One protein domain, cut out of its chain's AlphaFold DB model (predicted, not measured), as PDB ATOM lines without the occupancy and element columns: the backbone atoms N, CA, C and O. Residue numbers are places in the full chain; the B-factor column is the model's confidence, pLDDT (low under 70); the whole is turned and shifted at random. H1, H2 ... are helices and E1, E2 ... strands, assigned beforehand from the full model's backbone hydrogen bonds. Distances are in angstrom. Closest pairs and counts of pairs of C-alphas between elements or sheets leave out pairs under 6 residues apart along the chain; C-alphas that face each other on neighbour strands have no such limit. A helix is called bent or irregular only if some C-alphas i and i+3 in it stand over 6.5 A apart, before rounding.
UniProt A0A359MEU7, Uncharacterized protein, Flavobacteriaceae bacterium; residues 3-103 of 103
ATOM      1  N   PRO A   3     125.305 101.740 164.753       93.38
ATOM      2  CA  PRO A   3     126.674 101.387 165.131       93.38
ATOM      3  C   PRO A   3     127.430 100.696 163.991       93.38
ATOM      4  O   PRO A   3     126.848  99.919 163.230       93.38
ATOM      5  N   SER A   4     128.726 100.985 163.860       95.19
ATOM      6  CA  SER A   4     129.583 100.316 162.879       95.19
ATOM      7  C   SER A   4     129.981  98.928 163.364       95.19
ATOM      8  O   SER A   4     130.763  98.805 164.307       95.19
ATOM      9  N   TRP A   5     129.554  97.893 162.636       94.81
ATOM     10  CA  TRP A   5     129.967  96.520 162.918       94.81
ATOM     11  C   TRP A   5     131.488  96.349 162.922       94.81
ATOM     12  O   TRP A   5     132.027  95.724 163.825       94.81
ATOM     13  N   GLU A   6     132.192  96.974 161.972       93.50
ATOM     14  CA  GLU A   6     133.658  96.899 161.850       93.50
ATOM     15  C   GLU A   6     134.394  97.307 163.136       93.50
ATOM     16  O   GLU A   6     135.485  96.816 163.411       93.50
ATOM     17  N   HIS A   7     133.791  98.163 163.963       92.38
ATOM     18  CA  HIS A   7     134.402  98.636 165.203       92.38
ATOM     19  C   HIS A   7     133.801  98.000 166.459       92.38
ATOM     20  O   HIS A   7     134.445  97.981 167.508       92.38
ATOM     21  N   THR A   8     132.585  97.459 166.368       92.50
ATOM     22  CA  THR A   8     131.864  96.860 167.500       92.50
ATOM     23  C   THR A   8     131.760  95.334 167.429       92.50
ATOM     24  O   THR A   8     131.123  94.740 168.300       92.50
ATOM     25  N   TYR A   9     132.390  94.686 166.437       91.44
ATOM     26  CA  TYR A   9     132.315  93.231 166.219       91.44
ATOM     27  C   TYR A   9     132.802  92.401 167.410       91.44
ATOM     28  O   TYR A   9     132.350  91.280 167.618       91.44
ATOM     29  N   TRP A  10     133.714  92.953 168.210       88.44
ATOM     30  CA  TRP A  10     134.333  92.286 169.356       88.44
ATOM     31  C   TRP A  10     133.409  92.182 170.586       88.44
ATOM     32  O   TRP A  10     133.829  91.706 171.639       88.44
ATOM     33  N   GLY A  11     132.150  92.614 170.470       87.44
ATOM     34  CA  GLY A  11     131.117  92.402 171.485       87.44
ATOM     35  C   GLY A  11     130.216  93.599 171.806       87.44
ATOM     36  O   GLY A  11     129.028  93.362 172.017       87.44
ATOM     37  N   PRO A  12     130.687  94.867 171.818       89.94
ATOM     38  CA  PRO A  12     129.882  95.988 172.308       89.94
ATOM     39  C   PRO A  12     128.544  96.203 171.614       89.94
ATOM     40  O   PRO A  12     127.619  96.742 172.216       89.94
ATOM     41  N   PHE A  13     128.431  95.747 170.366       90.50
ATOM     42  CA  PHE A  13     127.182  95.782 169.622       90.50
ATOM     43  C   PHE A  13     126.038  95.112 170.397       90.50
ATOM     44  O   PHE A  13     124.974  95.693 170.520       90.50
ATOM     45  N   TYR A  14     126.253  93.951 171.009       90.69
ATOM     46  CA  TYR A  14     125.177  93.194 171.665       90.69
ATOM     47  C   TYR A  14     125.016  93.495 173.160       90.69
ATOM     48  O   TYR A  14     124.352  92.744 173.870       90.69
ATOM     49  N   ILE A  15     125.611  94.582 173.666       90.38
ATOM     50  CA  ILE A  15     125.288  95.044 175.026       90.38
ATOM     51  C   ILE A  15     123.853  95.580 175.080       90.38
ATOM     52  O   ILE A  15     123.174  95.450 176.097       90.38
ATOM     53  N   ASP A  16     123.403  96.202 173.990       87.19
ATOM     54  CA  ASP A  16     122.017  96.621 173.845       87.19
ATOM     55  C   ASP A  16     121.180  95.437 173.354       87.19
ATOM     56  O   ASP A  16     121.417  94.896 172.273       87.19
ATOM     57  N   TYR A  17     120.190  95.042 174.155       87.50
ATOM     58  CA  TYR A  17     119.312  93.915 173.849       87.50
ATOM     59  C   TYR A  17     118.413  94.167 172.626       87.50
ATOM     60  O   TYR A  17     117.849  93.220 172.083       87.50
ATOM     61  N   THR A  18     118.248  95.425 172.204       90.19
ATOM     62  CA  THR A  18     117.416  95.807 171.054       90.19
ATOM     63  C   THR A  18     118.148  95.698 169.718       90.19
ATOM     64  O   THR A  18     117.513  95.771 168.664       90.19
ATOM     65  N   HIS A  19     119.471  95.507 169.720       89.06
ATOM     66  CA  HIS A  19     120.230  95.352 168.486       89.06
ATOM     67  C   HIS A  19     119.981  93.986 167.841       89.06
ATOM     68  O   HIS A  19     120.173  92.940 168.457       89.06
ATOM     69  N   VAL A  20     119.593  94.011 166.563       88.81
ATOM     70  CA  VAL A  20     119.280  92.806 165.780       88.81
ATOM     71  C   VAL A  20     120.321  92.581 164.687       88.81
ATOM     72  O   VAL A  20     121.033  91.583 164.706       88.81
ATOM     73  N   THR A  21     120.442  93.519 163.743       91.50
ATOM     74  CA  THR A  21     121.298  93.353 162.563       91.50
ATOM     75  C   THR A  21     122.463  94.340 162.593       91.50
ATOM     76  O   THR A  21     122.233  95.553 162.559       91.50
ATOM     77  N   PRO A  22     123.717  93.861 162.640       93.75
ATOM     78  CA  PRO A  22     124.880  94.721 162.498       93.75
ATOM     79  C   PRO A  22     125.097  95.124 161.038       93.75
ATOM     80  O   PRO A  22     124.916  94.318 160.126       93.75
ATOM     81  N   PHE A  23     125.553  96.359 160.819       95.94
ATOM     82  CA  PHE A  23     125.858  96.875 159.486       95.94
ATOM     83  C   PHE A  23     127.334  97.267 159.353       95.94
ATOM     84  O   PHE A  23     127.902  97.963 160.200       95.94
ATOM     85  N   THR A  24     127.952  96.851 158.251       96.31
ATOM     86  CA  THR A  24     129.139  97.494 157.669       96.31
ATOM     87  C   THR A  24     128.713  98.674 156.792       96.31
ATOM     88  O   THR A  24     127.552  98.751 156.382       96.31
ATOM     89  N   ALA A  25     129.644  99.576 156.462       96.25
ATOM     90  CA  ALA A  25     129.349 100.710 155.581       96.25
ATOM     91  C   ALA A  25     128.740 100.259 154.240       96.25
ATOM     92  O   ALA A  25     127.732 100.812 153.812       96.25
ATOM     93  N   TYR A  26     129.295  99.194 153.650       96.44
ATOM     94  CA  TYR A  26     128.804  98.604 152.405       96.44
ATOM     95  C   TYR A  26     127.399  98.008 152.556       96.44
ATOM     96  O   TYR A  26     126.503  98.342 151.792       96.44
ATOM     97  N   SER A  27     127.164  97.188 153.589       96.62
ATOM     98  CA  SER A  27     125.841  96.576 153.793       96.62
ATOM     99  C   SER A  27     124.738  97.609 154.051       96.62
ATOM    100  O   SER A  27     123.612  97.421 153.601       96.62
ATOM    101  N   LEU A  28     125.056  98.711 154.745       96.88
ATOM    102  CA  LEU A  28     124.107  99.798 154.971       96.88
ATOM    103  C   LEU A  28     123.804 100.543 153.671       96.88
ATOM    104  O   LEU A  28     122.651 100.882 153.426       96.88
ATOM    105  N   GLN A  29     124.830 100.790 152.855       97.50
ATOM    106  CA  GLN A  29     124.665 101.421 151.553       97.50
ATOM    107  C   GLN A  29     123.735 100.589 150.665       97.50
ATOM    108  O   GLN A  29     122.700 101.095 150.240       97.50
ATOM    109  N   SER A  30     124.039  99.303 150.475       97.19
ATOM    110  CA  SER A  30     123.217  98.417 149.647       97.19
ATOM    111  C   SER A  30     121.789  98.286 150.178       97.19
ATOM    112  O   SER A  30     120.847  98.291 149.395       97.19
ATOM    113  N   ALA A  31     121.596  98.224 151.501       96.62
ATOM    114  CA  ALA A  31     120.257  98.174 152.090       96.62
ATOM    115  C   ALA A  31     119.424  99.432 151.782       96.62
ATOM    116  O   ALA A  31     118.219  99.327 151.559       96.62
ATOM    117  N   LEU A  32     120.051 100.612 151.758       96.88
ATOM    118  CA  LEU A  32     119.381 101.872 151.426       96.88
ATOM    119  C   LEU A  32     119.092 101.984 149.925       96.88
ATOM    120  O   LEU A  32     117.990 102.375 149.555       96.88
ATOM    121  N   GLU A  33     120.030 101.578 149.072       97.06
ATOM    122  CA  GLU A  33     119.822 101.513 147.618       97.06
ATOM    123  C   GLU A  33     118.669 100.550 147.274       97.06
ATOM    124  O   GLU A  33     117.769 100.897 146.513       97.06
ATOM    125  N   MET A  34     118.616  99.376 147.913       97.12
ATOM    126  CA  MET A  34     117.510  98.417 147.768       97.12
ATOM    127  C   MET A  34     116.170  98.956 148.284       97.12
ATOM    128  O   MET A  34     115.118  98.550 147.793       97.12
ATOM    129  N   ALA A  35     116.193  99.854 149.269       96.50
ATOM    130  CA  ALA A  35     114.999 100.532 149.766       96.50
ATOM    131  C   ALA A  35     114.525 101.677 148.846       96.50
ATOM    132  O   ALA A  35     113.496 102.288 149.136       96.50
ATOM    133  N   GLY A  36     115.240 101.952 147.747       97.00
ATOM    134  CA  GLY A  36     114.883 102.961 146.750       97.00
ATOM    135  C   GLY A  36     115.411 104.364 147.045       97.00
ATOM    136  O   GLY A  36     114.878 105.323 146.501       97.00
ATOM    137  N   PHE A  37     116.415 104.505 147.916       97.56
ATOM    138  CA  PHE A  37     117.082 105.791 148.132       97.56
ATOM    139  C   PHE A  37     118.144 106.059 147.062       97.56
ATOM    140  O   PHE A  37     118.858 105.148 146.638       97.56
ATOM    141  N   GLU A  38     118.301 107.327 146.694       96.00
ATOM    142  CA  GLU A  38     119.294 107.790 145.726       96.00
ATOM    143  C   GLU A  38     120.462 108.513 146.415       96.00
ATOM    144  O   GLU A  38     120.382 108.910 147.585       96.00
ATOM    145  N   ASN A  39     121.582 108.656 145.695       95.81
ATOM    146  CA  ASN A  39     122.790 109.357 146.154       95.81
ATOM    147  C   ASN A  39     123.280 108.917 147.551       95.81
ATOM    148  O   ASN A  39     123.741 109.725 148.361       95.81
ATOM    149  N   VAL A  40     123.199 107.609 147.834       96.75
ATOM    150  CA  VAL A  40     123.525 107.040 149.145       96.75
ATOM    151  C   VAL A  40     125.012 107.195 149.456       96.75
ATOM    152  O   VAL A  40     125.879 106.599 148.819       96.75
ATOM    153  N   ASN A  41     125.323 107.959 150.502       97.06
ATOM    154  CA  ASN A  41     126.681 108.134 150.994       97.06
ATOM    155  C   ASN A  41     126.782 107.761 152.475       97.06
ATOM    156  O   ASN A  41     126.196 108.420 153.335       97.06
ATOM    157  N   VAL A  42     127.551 106.717 152.789       96.94
ATOM    158  CA  VAL A  42     127.756 106.244 154.163       96.94
ATOM    159  C   VAL A  42     129.137 106.660 154.668       96.94
ATOM    160  O   VAL A  42     130.155 106.357 154.049       96.94
ATOM    161  N   LYS A  43     129.190 107.327 155.824       95.44
ATOM    162  CA  LYS A  43     130.428 107.784 156.475       95.44
ATOM    163  C   LYS A  43     130.517 107.304 157.918       95.44
ATOM    164  O   LYS A  43     129.508 107.156 158.607       95.44
ATOM    165  N   TYR A  44     131.748 107.139 158.398       94.25
ATOM    166  CA  TYR A  44     132.014 106.949 159.820       94.25
ATOM    167  C   TYR A  44     131.831 108.256 160.588       94.25
ATOM    168  O   TYR A  44     132.358 109.300 160.204       94.25
ATOM    169  N   PHE A  45     131.115 108.178 161.701       94.12
ATOM    170  CA  PHE A  45     130.798 109.307 162.556       94.12
ATOM    171  C   PHE A  45     131.164 109.007 164.006       94.12
ATOM    172  O   PHE A  45     130.672 108.056 164.609       94.12
ATOM    173  N   TYR A  46     132.009 109.856 164.582       92.75
ATOM    174  CA  TYR A  46     132.380 109.772 165.990       92.75
ATOM    175  C   TYR A  46     131.485 110.684 166.828       92.75
ATOM    176  O   TYR A  46     131.385 111.883 166.557       92.75
ATOM    177  N   GLN A  47     130.902 110.145 167.899       90.81
ATOM    178  CA  GLN A  47     130.062 110.884 168.852       90.81
ATOM    179  C   GLN A  47     130.898 111.688 169.869       90.81
ATOM    180  O   GLN A  47     130.632 111.704 171.070       90.81
ATOM    181  N   LEU A  48     131.943 112.356 169.383       92.12
ATOM    182  CA  LEU A  48     132.847 113.188 170.168       92.12
ATOM    183  C   LEU A  48     132.812 114.614 169.603       92.12
ATOM    184  O   LEU A  48     133.476 114.872 168.601       92.12
ATOM    185  N   PRO A  49     132.103 115.564 170.248       88.69
ATOM    186  CA  PRO A  49     131.971 116.937 169.743       88.69
ATOM    187  C   PRO A  49     133.311 117.645 169.494       88.69
ATOM    188  O   PRO A  49     133.431 118.482 168.604       88.69
ATOM    189  N   VAL A  50     134.348 117.274 170.253       89.12
ATOM    190  CA  VAL A  50     135.714 117.788 170.079       89.12
ATOM    191  C   VAL A  50     136.263 117.470 168.682       89.12
ATOM    192  O   VAL A  50     136.930 118.317 168.097       89.12
ATOM    193  N   LEU A  51     135.940 116.301 168.116       90.12
ATOM    194  CA  LEU A  51     136.370 115.916 166.768       90.12
ATOM    195  C   LEU A  51     135.670 116.718 165.671       90.12
ATOM    196  O   LEU A  51     136.238 116.896 164.600       90.12
ATOM    197  N   TRP A  52     134.464 117.228 165.927       90.31
ATOM    198  CA  TRP A  52     133.745 118.049 164.949       90.31
ATOM    199  C   TRP A  52     134.354 119.447 164.857       90.31
ATOM    200  O   TRP A  52     134.453 120.006 163.770       90.31
ATOM    201  N   LYS A  53     134.818 119.990 165.991       91.19
ATOM    202  CA  LYS A  53     135.549 121.264 166.030       91.19
ATOM    203  C   LYS A  53     136.994 121.123 165.541       91.19
ATOM    204  O   LYS A  53     137.518 122.037 164.915       91.19
ATOM    205  N   TYR A  54     137.633 119.987 165.821       92.69
ATOM    206  CA  TYR A  54     139.039 119.732 165.508       92.69
ATOM    207  C   TYR A  54     139.224 118.366 164.818       92.69
ATOM    208  O   TYR A  54     139.678 117.408 165.449       92.69
ATOM    209  N   PRO A  55     138.920 118.255 163.509       89.06
ATOM    210  CA  PRO A  55     138.994 116.983 162.779       89.06
ATOM    211  C   PRO A  55     140.391 116.351 162.762       89.06
ATOM    212  O   PRO A  55     140.523 115.128 162.708       89.06
ATOM    213  N   TRP A  56     141.441 117.170 162.872       91.62
ATOM    214  CA  TRP A  56     142.836 116.727 162.937       91.62
ATOM    215  C   TRP A  56     143.153 115.870 164.176       91.62
ATOM    216  O   TRP A  56     144.162 115.170 164.186       91.62
ATOM    217  N   LEU A  57     142.282 115.854 165.195       91.19
ATOM    218  CA  LEU A  57     142.404 114.972 166.361       91.19
ATOM    219  C   LEU A  57     141.930 113.531 166.099       91.19
ATOM    220  O   LEU A  57     142.157 112.646 166.925       91.19
ATOM    221  N   THR A  58     141.294 113.259 164.956       88.38
ATOM    222  CA  THR A  58     140.752 111.929 164.624       88.38
ATOM    223  C   THR A  58     141.799 110.806 164.695       88.38
ATOM    224  O   THR A  58     141.496 109.768 165.290       88.38
ATOM    225  N   PRO A  59     143.034 110.961 164.170       89.94
ATOM    226  CA  PRO A  59     144.067 109.931 164.288       89.94
ATOM    227  C   PRO A  59     144.440 109.622 165.745       89.94
ATOM    228  O   PRO A  59     144.628 108.458 166.092       89.94
ATOM    229  N   PHE A  60     144.473 110.636 166.616       89.56
ATOM    230  CA  PHE A  60     144.764 110.459 168.042       89.56
ATOM    231  C   PHE A  60     143.667 109.660 168.750       89.56
ATOM    232  O   PHE A  60     143.964 108.744 169.513       89.56
ATOM    233  N   ILE A  61     142.395 109.944 168.454       88.88
ATOM    234  CA  ILE A  61     141.270 109.174 169.001       88.88
ATOM    235  C   ILE A  61     141.273 107.733 168.477       88.88
ATOM    236  O   ILE A  61     141.022 106.813 169.251       88.88
ATOM    237  N   LYS A  62     141.619 107.511 167.203       88.12
ATOM    238  CA  LYS A  62     141.790 106.159 166.640       88.12
ATOM    239  C   LYS A  62     142.939 105.384 167.285       88.12
ATOM    240  O   LYS A  62     142.879 104.163 167.370       88.12
ATOM    241  N   LEU A  63     143.997 106.063 167.723       88.44
ATOM    242  CA  LEU A  63     145.061 105.422 168.491       88.44
ATOM    243  C   LEU A  63     144.568 105.066 169.899       88.44
ATOM    244  O   LEU A  63     144.792 103.954 170.370       88.44
ATOM    245  N   PHE A  64     143.837 105.980 170.538       85.62
ATOM    246  CA  PHE A  64     143.271 105.776 171.869       85.62
ATOM    247  C   PHE A  64     142.225 104.651 171.902       85.62
ATOM    248  O   PHE A  64     142.165 103.894 172.868       85.62
ATOM    249  N   SER A  65     141.447 104.483 170.829       86.50
ATOM    250  CA  SER A  65     140.443 103.422 170.723       86.50
ATOM    251  C   SER A  65     141.050 102.018 170.685       86.50
ATOM    252  O   SER A  65     140.431 101.073 171.175       86.50
ATOM    253  N   LYS A  66     142.284 101.880 170.179       87.62
ATOM    254  CA  LYS A  66     143.037 100.616 170.166       87.62
ATOM    255  C   LYS A  66     143.616 100.237 171.527       87.62
ATOM    256  O   LYS A  66     144.002  99.085 171.713       87.62
ATOM    257  N   LEU A  67     143.689 101.167 172.481       88.38
ATOM    258  CA  LEU A  67     144.166 100.846 173.824       88.38
ATOM    259  C   LEU A  67     143.155  99.932 174.538       88.38
ATOM    260  O   LEU A  67     141.940 100.150 174.432       88.38
ATOM    261  N   PRO A  68     143.610  98.946 175.334       85.75
ATOM    262  CA  PRO A  68     142.749  98.024 176.074       85.75
ATOM    263  C   PRO A  68     142.121  98.686 177.317       85.75
ATOM    264  O   PRO A  68     142.058  98.104 178.394       85.75
ATOM    265  N   LEU A  69     141.657  99.932 177.189       87.81
ATOM    266  CA  LEU A  69     140.942 100.633 178.247       87.81
ATOM    267  C   LEU A  69     139.527 100.058 178.379       87.81
ATOM    268  O   LEU A  69     138.802 100.011 177.373       87.81
ATOM    269  N   PRO A  70     139.106  99.628 179.579       87.62
ATOM    270  CA  PRO A  70     137.731  99.207 179.781       87.62
ATOM    271  C   PRO A  70     136.795 100.418 179.647       87.62
ATOM    272  O   PRO A  70     137.245 101.558 179.585       87.62
ATOM    273  N   TYR A  71     135.490 100.196 179.555       89.50
ATOM    274  CA  TYR A  71     134.460 101.232 179.656       89.50
ATOM    275  C   TYR A  71     133.131 100.556 180.000       89.50
ATOM    276  O   TYR A  71     132.924  99.387 179.673       89.50
ATOM    277  N   ALA A  72     132.227 101.284 180.644       87.06
ATOM    278  CA  ALA A  72     130.859 100.827 180.858       87.06
ATOM    279  C   ALA A  72     129.982 101.174 179.642       87.06
ATOM    280  O   ALA A  72     130.132 102.283 179.105       87.06
ATOM    281  N   PRO A  73     129.013 100.326 179.250       86.00
ATOM    282  CA  PRO A  73     128.509  99.160 179.993       86.00
ATOM    283  C   PRO A  73     129.243  97.826 179.762       86.00
ATOM    284  O   PRO A  73     128.922  96.860 180.441       86.00
ATOM    285  N   TYR A  74     130.226  97.751 178.861       85.88
ATOM    286  CA  TYR A  74     130.866  96.474 178.505       85.88
ATOM    287  C   TYR A  74     131.675  95.845 179.657       85.88
ATOM    288  O   TYR A  74     131.667  94.635 179.846       85.88
ATOM    289  N   ASN A  75     132.366  96.673 180.444       87.56
ATOM    290  CA  ASN A  75     133.198  96.253 181.571       87.56
ATOM    291  C   ASN A  75     132.739  96.902 182.883       87.56
ATOM    292  O   ASN A  75     132.249  98.035 182.898       87.56
ATOM    293  N   LYS A  76     133.017  96.230 184.009       86.56
ATOM    294  CA  LYS A  76     132.991  96.865 185.335       86.56
ATOM    295  C   LYS A  76     134.174  97.825 185.437       86.56
ATOM    296  O   LYS A  76     135.321  97.415 185.285       86.56
ATOM    297  N   VAL A  77     133.893  99.099 185.671       87.25
ATOM    298  CA  VAL A  77     134.892 100.174 185.671       87.25
ATOM    299  C   VAL A  77     134.793 101.008 186.945       87.25
ATOM    300  O   VAL A  77     133.696 101.155 187.482       87.25
ATOM    301  N   PRO A  78     135.913 101.579 187.427       80.56
ATOM    302  CA  PRO A  78     135.923 102.370 188.657       80.56
ATOM    303  C   PRO A  78     135.281 103.756 188.481       80.56
ATOM    304  O   PRO A  78     134.937 104.410 189.461       80.56
ATOM    305  N   TRP A  79     135.108 104.228 187.242       79.69
ATOM    306  CA  TRP A  79     134.427 105.486 186.949       79.69
ATOM    307  C   TRP A  79     132.915 105.273 186.757       79.69
ATOM    308  O   TRP A  79     132.479 104.416 185.994       79.69
ATOM    309  N   SER A  80     132.094 106.092 187.420       74.19
ATOM    310  CA  SER A  80     130.626 106.019 187.342       74.19
ATOM    311  C   SER A  80     130.086 106.251 185.921       74.19
ATOM    312  O   SER A  80     130.615 107.083 185.178       74.19
ATOM    313  N   VAL A  81     128.969 105.608 185.563       65.44
ATOM    314  CA  VAL A  81     128.236 105.811 184.295       65.44
ATOM    315  C   VAL A  81     127.321 107.034 184.423       65.44
ATOM    316  O   VAL A  81     126.110 106.911 184.562       65.44
ATOM    317  N   PRO A  82     127.910 108.236 184.527       70.62
ATOM    318  CA  PRO A  82     127.872 109.139 183.376       70.62
ATOM    319  C   PRO A  82     129.158 109.972 183.198       70.62
ATOM    320  O   PRO A  82     129.127 111.020 182.548       70.62
ATOM    321  N   ASN A  83     130.286 109.528 183.763       86.06
ATOM    322  CA  ASN A  83     131.545 110.270 183.777       86.06
ATOM    323  C   ASN A  83     131.997 110.632 182.346       86.06
ATOM    324  O   ASN A  83     131.948 109.805 181.430       86.06
ATOM    325  N   LYS A  84     132.455 111.880 182.158       87.19
ATOM    326  CA  LYS A  84     132.993 112.396 180.888       87.19
ATOM    327  C   LYS A  84     134.101 111.496 180.331       87.19
ATOM    328  O   LYS A  84     134.139 111.265 179.127       87.19
ATOM    329  N   PHE A  85     134.941 110.941 181.204       87.12
ATOM    330  CA  PHE A  85     136.020 110.034 180.820       87.12
ATOM    331  C   PHE A  85     135.501 108.703 180.252       87.12
ATOM    332  O   PHE A  85     135.954 108.277 179.194       87.12
ATOM    333  N   ASN A  86     134.475 108.101 180.873       89.00
ATOM    334  CA  ASN A  86     133.839 106.885 180.346       89.00
ATOM    335  C   ASN A  86     133.254 107.113 178.951       89.00
ATOM    336  O   ASN A  86     133.439 106.296 178.054       89.00
ATOM    337  N   LYS A  87     132.539 108.233 178.779       88.38
ATOM    338  CA  LYS A  87     131.934 108.602 177.494       88.38
ATOM    339  C   LYS A  87     133.002 108.787 176.423       88.38
ATOM    340  O   LYS A  87     132.808 108.321 175.307       88.38
ATOM    341  N   LEU A  88     134.127 109.412 176.772       89.56
ATOM    342  CA  LEU A  88     135.252 109.589 175.859       89.56
ATOM    343  C   LEU A  88     135.805 108.240 175.390       89.56
ATOM    344  O   LEU A  88     135.910 108.029 174.184       89.56
ATOM    345  N   ILE A  89     136.100 107.316 176.313       89.50
ATOM    346  CA  ILE A  89     136.609 105.983 175.949       89.50
ATOM    347  C   ILE A  89     135.581 105.238 175.095       89.50
ATOM    348  O   ILE A  89     135.920 104.762 174.014       89.50
ATOM    349  N   ARG A  90     134.320 105.186 175.532       90.44
ATOM    350  CA  ARG A  90     133.248 104.491 174.810       90.44
ATOM    351  C   ARG A  90     133.099 105.006 173.378       90.44
ATOM    352  O   ARG A  90     133.240 104.243 172.433       90.44
ATOM    353  N   PHE A  91     132.903 106.312 173.204       91.69
ATOM    354  CA  PHE A  91     132.696 106.911 171.882       91.69
ATOM    355  C   PHE A  91     133.965 106.962 171.020       91.69
ATOM    356  O   PHE A  91     133.870 107.174 169.813       91.69
ATOM    357  N   SER A  92     135.152 106.749 171.603       91.31
ATOM    358  CA  SER A  92     136.364 106.498 170.814       91.31
ATOM    359  C   SER A  92     136.350 105.111 170.163       91.31
ATOM    360  O   SER A  92     136.851 104.959 169.049       91.31
ATOM    361  N   LYS A  93     135.762 104.113 170.838       91.25
ATOM    362  CA  LYS A  93     135.724 102.701 170.422       91.25
ATOM    363  C   LYS A  93     134.502 102.340 169.585       91.25
ATOM    364  O   LYS A  93     134.577 101.412 168.790       91.25
ATOM    365  N   GLU A  94     133.413 103.084 169.739       92.06
ATOM    366  CA  GLU A  94     132.122 102.832 169.091       92.06
ATOM    367  C   GLU A  94     131.770 103.950 168.086       92.06
ATOM    368  O   GLU A  94     130.900 104.783 168.358       92.06
ATOM    369  N   PRO A  95     132.448 104.039 166.926       93.75
ATOM    370  CA  PRO A  95     132.004 104.908 165.847       93.75
ATOM    371  C   PRO A  95     130.705 104.390 165.222       93.75
ATOM    372  O   PRO A  95     130.438 103.190 165.127       93.75
ATOM    373  N   MET A  96     129.913 105.332 164.730       94.94
ATOM    374  CA  MET A  96     128.640 105.088 164.068       94.94
ATOM    375  C   MET A  96     128.806 105.147 162.547       94.94
ATOM    376  O   MET A  96     129.705 105.804 162.027       94.94
ATOM    377  N   LEU A  97     127.895 104.507 161.827       96.69
ATOM    378  CA  LEU A  97     127.630 104.716 160.412       96.69
ATOM    379  C   LEU A  97     126.530 105.767 160.257       96.69
ATOM    380  O   LEU A  97     125.410 105.609 160.758       96.69
ATOM    381  N   MET A  98     126.845 106.839 159.543       96.69
ATOM    382  CA  MET A  98     125.920 107.896 159.159       96.69
ATOM    383  C   MET A  98     125.708 107.824 157.650       96.69
ATOM    384  O   MET A  98     126.661 107.983 156.895       96.69
ATOM    385  N   ALA A  99     124.470 107.578 157.229       96.75
ATOM    386  CA  ALA A  99     124.083 107.616 155.827       96.75
ATOM    387  C   ALA A  99     123.432 108.966 155.510       96.75
ATOM    388  O   ALA A  99     122.589 109.436 156.277       96.75
ATOM    389  N   ILE A 100     123.840 109.567 154.398       97.12
ATOM    390  CA  ILE A 100     123.229 110.737 153.773       97.12
ATOM    391  C   ILE A 100     122.587 110.216 152.490       97.12
ATOM    392  O   ILE A 100     123.263 109.544 151.714       97.12
ATOM    393  N   VAL A 101     121.287 110.450 152.329       96.62
ATOM    394  CA  VAL A 101     120.484 109.902 151.232       96.62
ATOM    395  C   VAL A 101     119.510 110.946 150.712       96.62
ATOM    396  O   VAL A 101     119.101 111.835 151.466       96.62
ATOM    397  N   GLU A 102     119.109 110.792 149.459       95.38
ATOM    398  CA  GLU A 102     118.044 111.554 148.814       95.38
ATOM    399  C   GLU A 102     116.852 110.626 148.541       95.38
ATOM    400  O   GLU A 102     117.017 109.412 148.384       95.38
ATOM    401  N   LYS A 103     115.641 111.187 148.581       84.06
ATOM    402  CA  LYS A 103     114.379 110.467 148.396       84.06
ATOM    403  C   LYS A 103     113.585 111.097 147.267       84.06
ATOM    404  O   LYS A 103     113.570 112.347 147.227       84.06
TER     405      LYS A 103
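This is residues 3 to 103 of the 103 residues of an uncharacterized protein of Flavobacteriaceae bacterium (UniProt A0A359MEU7). A long two-stranded ribbon, E1 and E2, has H3 packed over one face, and beyond its other end H5 and H6 stand crosswise with their last residues together. The short helix H4 lies between E1 and H5 along the chain, residues 52 to 57 stick out, the short helix H1 lies nearest to the domain's middle with the short helix H2 at the domain's edge, and the loop 66 to 83 makes the end farthest from H3. The printed part has 101 residues with six named helices and two named strands, in the order H1, H2, H3, E1, H4, H5, H6, E2; the sheet E1 - E2 is antiparallel and the class is mixed, helices and strands. The whole is only just compact, close to loose, with a radius of gyration of the C-alphas of 15.1 A and spans of 47 by 33 by 21 A.

H1 is residues 5 to 8, beginning at C-alpha 5 (129.967, 96.520, 162.918), and H2 is residues 12 to 15. H3, residues 25 to 34, is 14.4 A long, and E1, residues 38 to 45, is 20.4 A long. H4 is residues 49 to 53. H5, residues 55 to 65, is 15.8 A long and irregular: C-alphas 56 and 59 are 7.0 A apart. H6, residues 84 to 93, is 14.5 A long. E2, residues 96 to 102, is 19.7 A long and ends at C-alpha 102 (118.044, 111.554, 148.814).

E1 and E2 are antiparallel neighbours, with 160 degrees between their directions; N 43 and O 98 are within hydrogen-bond range at 2.8 A, as are N 100 and O 41 at 2.8 A. The closest C-alphas of H3 and E1 are those of Ala 25 and Val 42, 5.9 A apart; those of H3 and E2 are Ala 25 and Leu 97, 6.5 A. H1 and E2 are near each other. H1 is close to but not clearly touching H6, with the closest C-alphas, His 7 and Lys 93, 6.7 A apart, and H2, with Trp 5 and Phe 13 at 7.3 A. H5 and H6 touch, about perpendicular at 88 degrees, closest at the C-alphas of Ser 65 and Lys 93, 4.8 A. H4 and H5 are close but not clearly touching; their closest C-alphas, Leu 51 and Leu 57, are 6.1 A apart. H3 is apart from H5 and H6, for instance. Every O i to N i+4 pair is within hydrogen-bond range in H3, H4 and H6; in H5 5 of 7 are, and H1 and H2 are too short for such a pair.

The two C-alphas farthest apart are those of Gly 36 and Pro 78, 46.9 A. The printed part has no cut. The link from H5 to H6, 18 residues, is long; the link from H2 to H3 is short, and the other five are tight. Residues 52 to 57, of which 55 to 57 belong to H5, stand free. The mean pLDDT of the printed part is 90.8, and one residue, Val 81, is under 70.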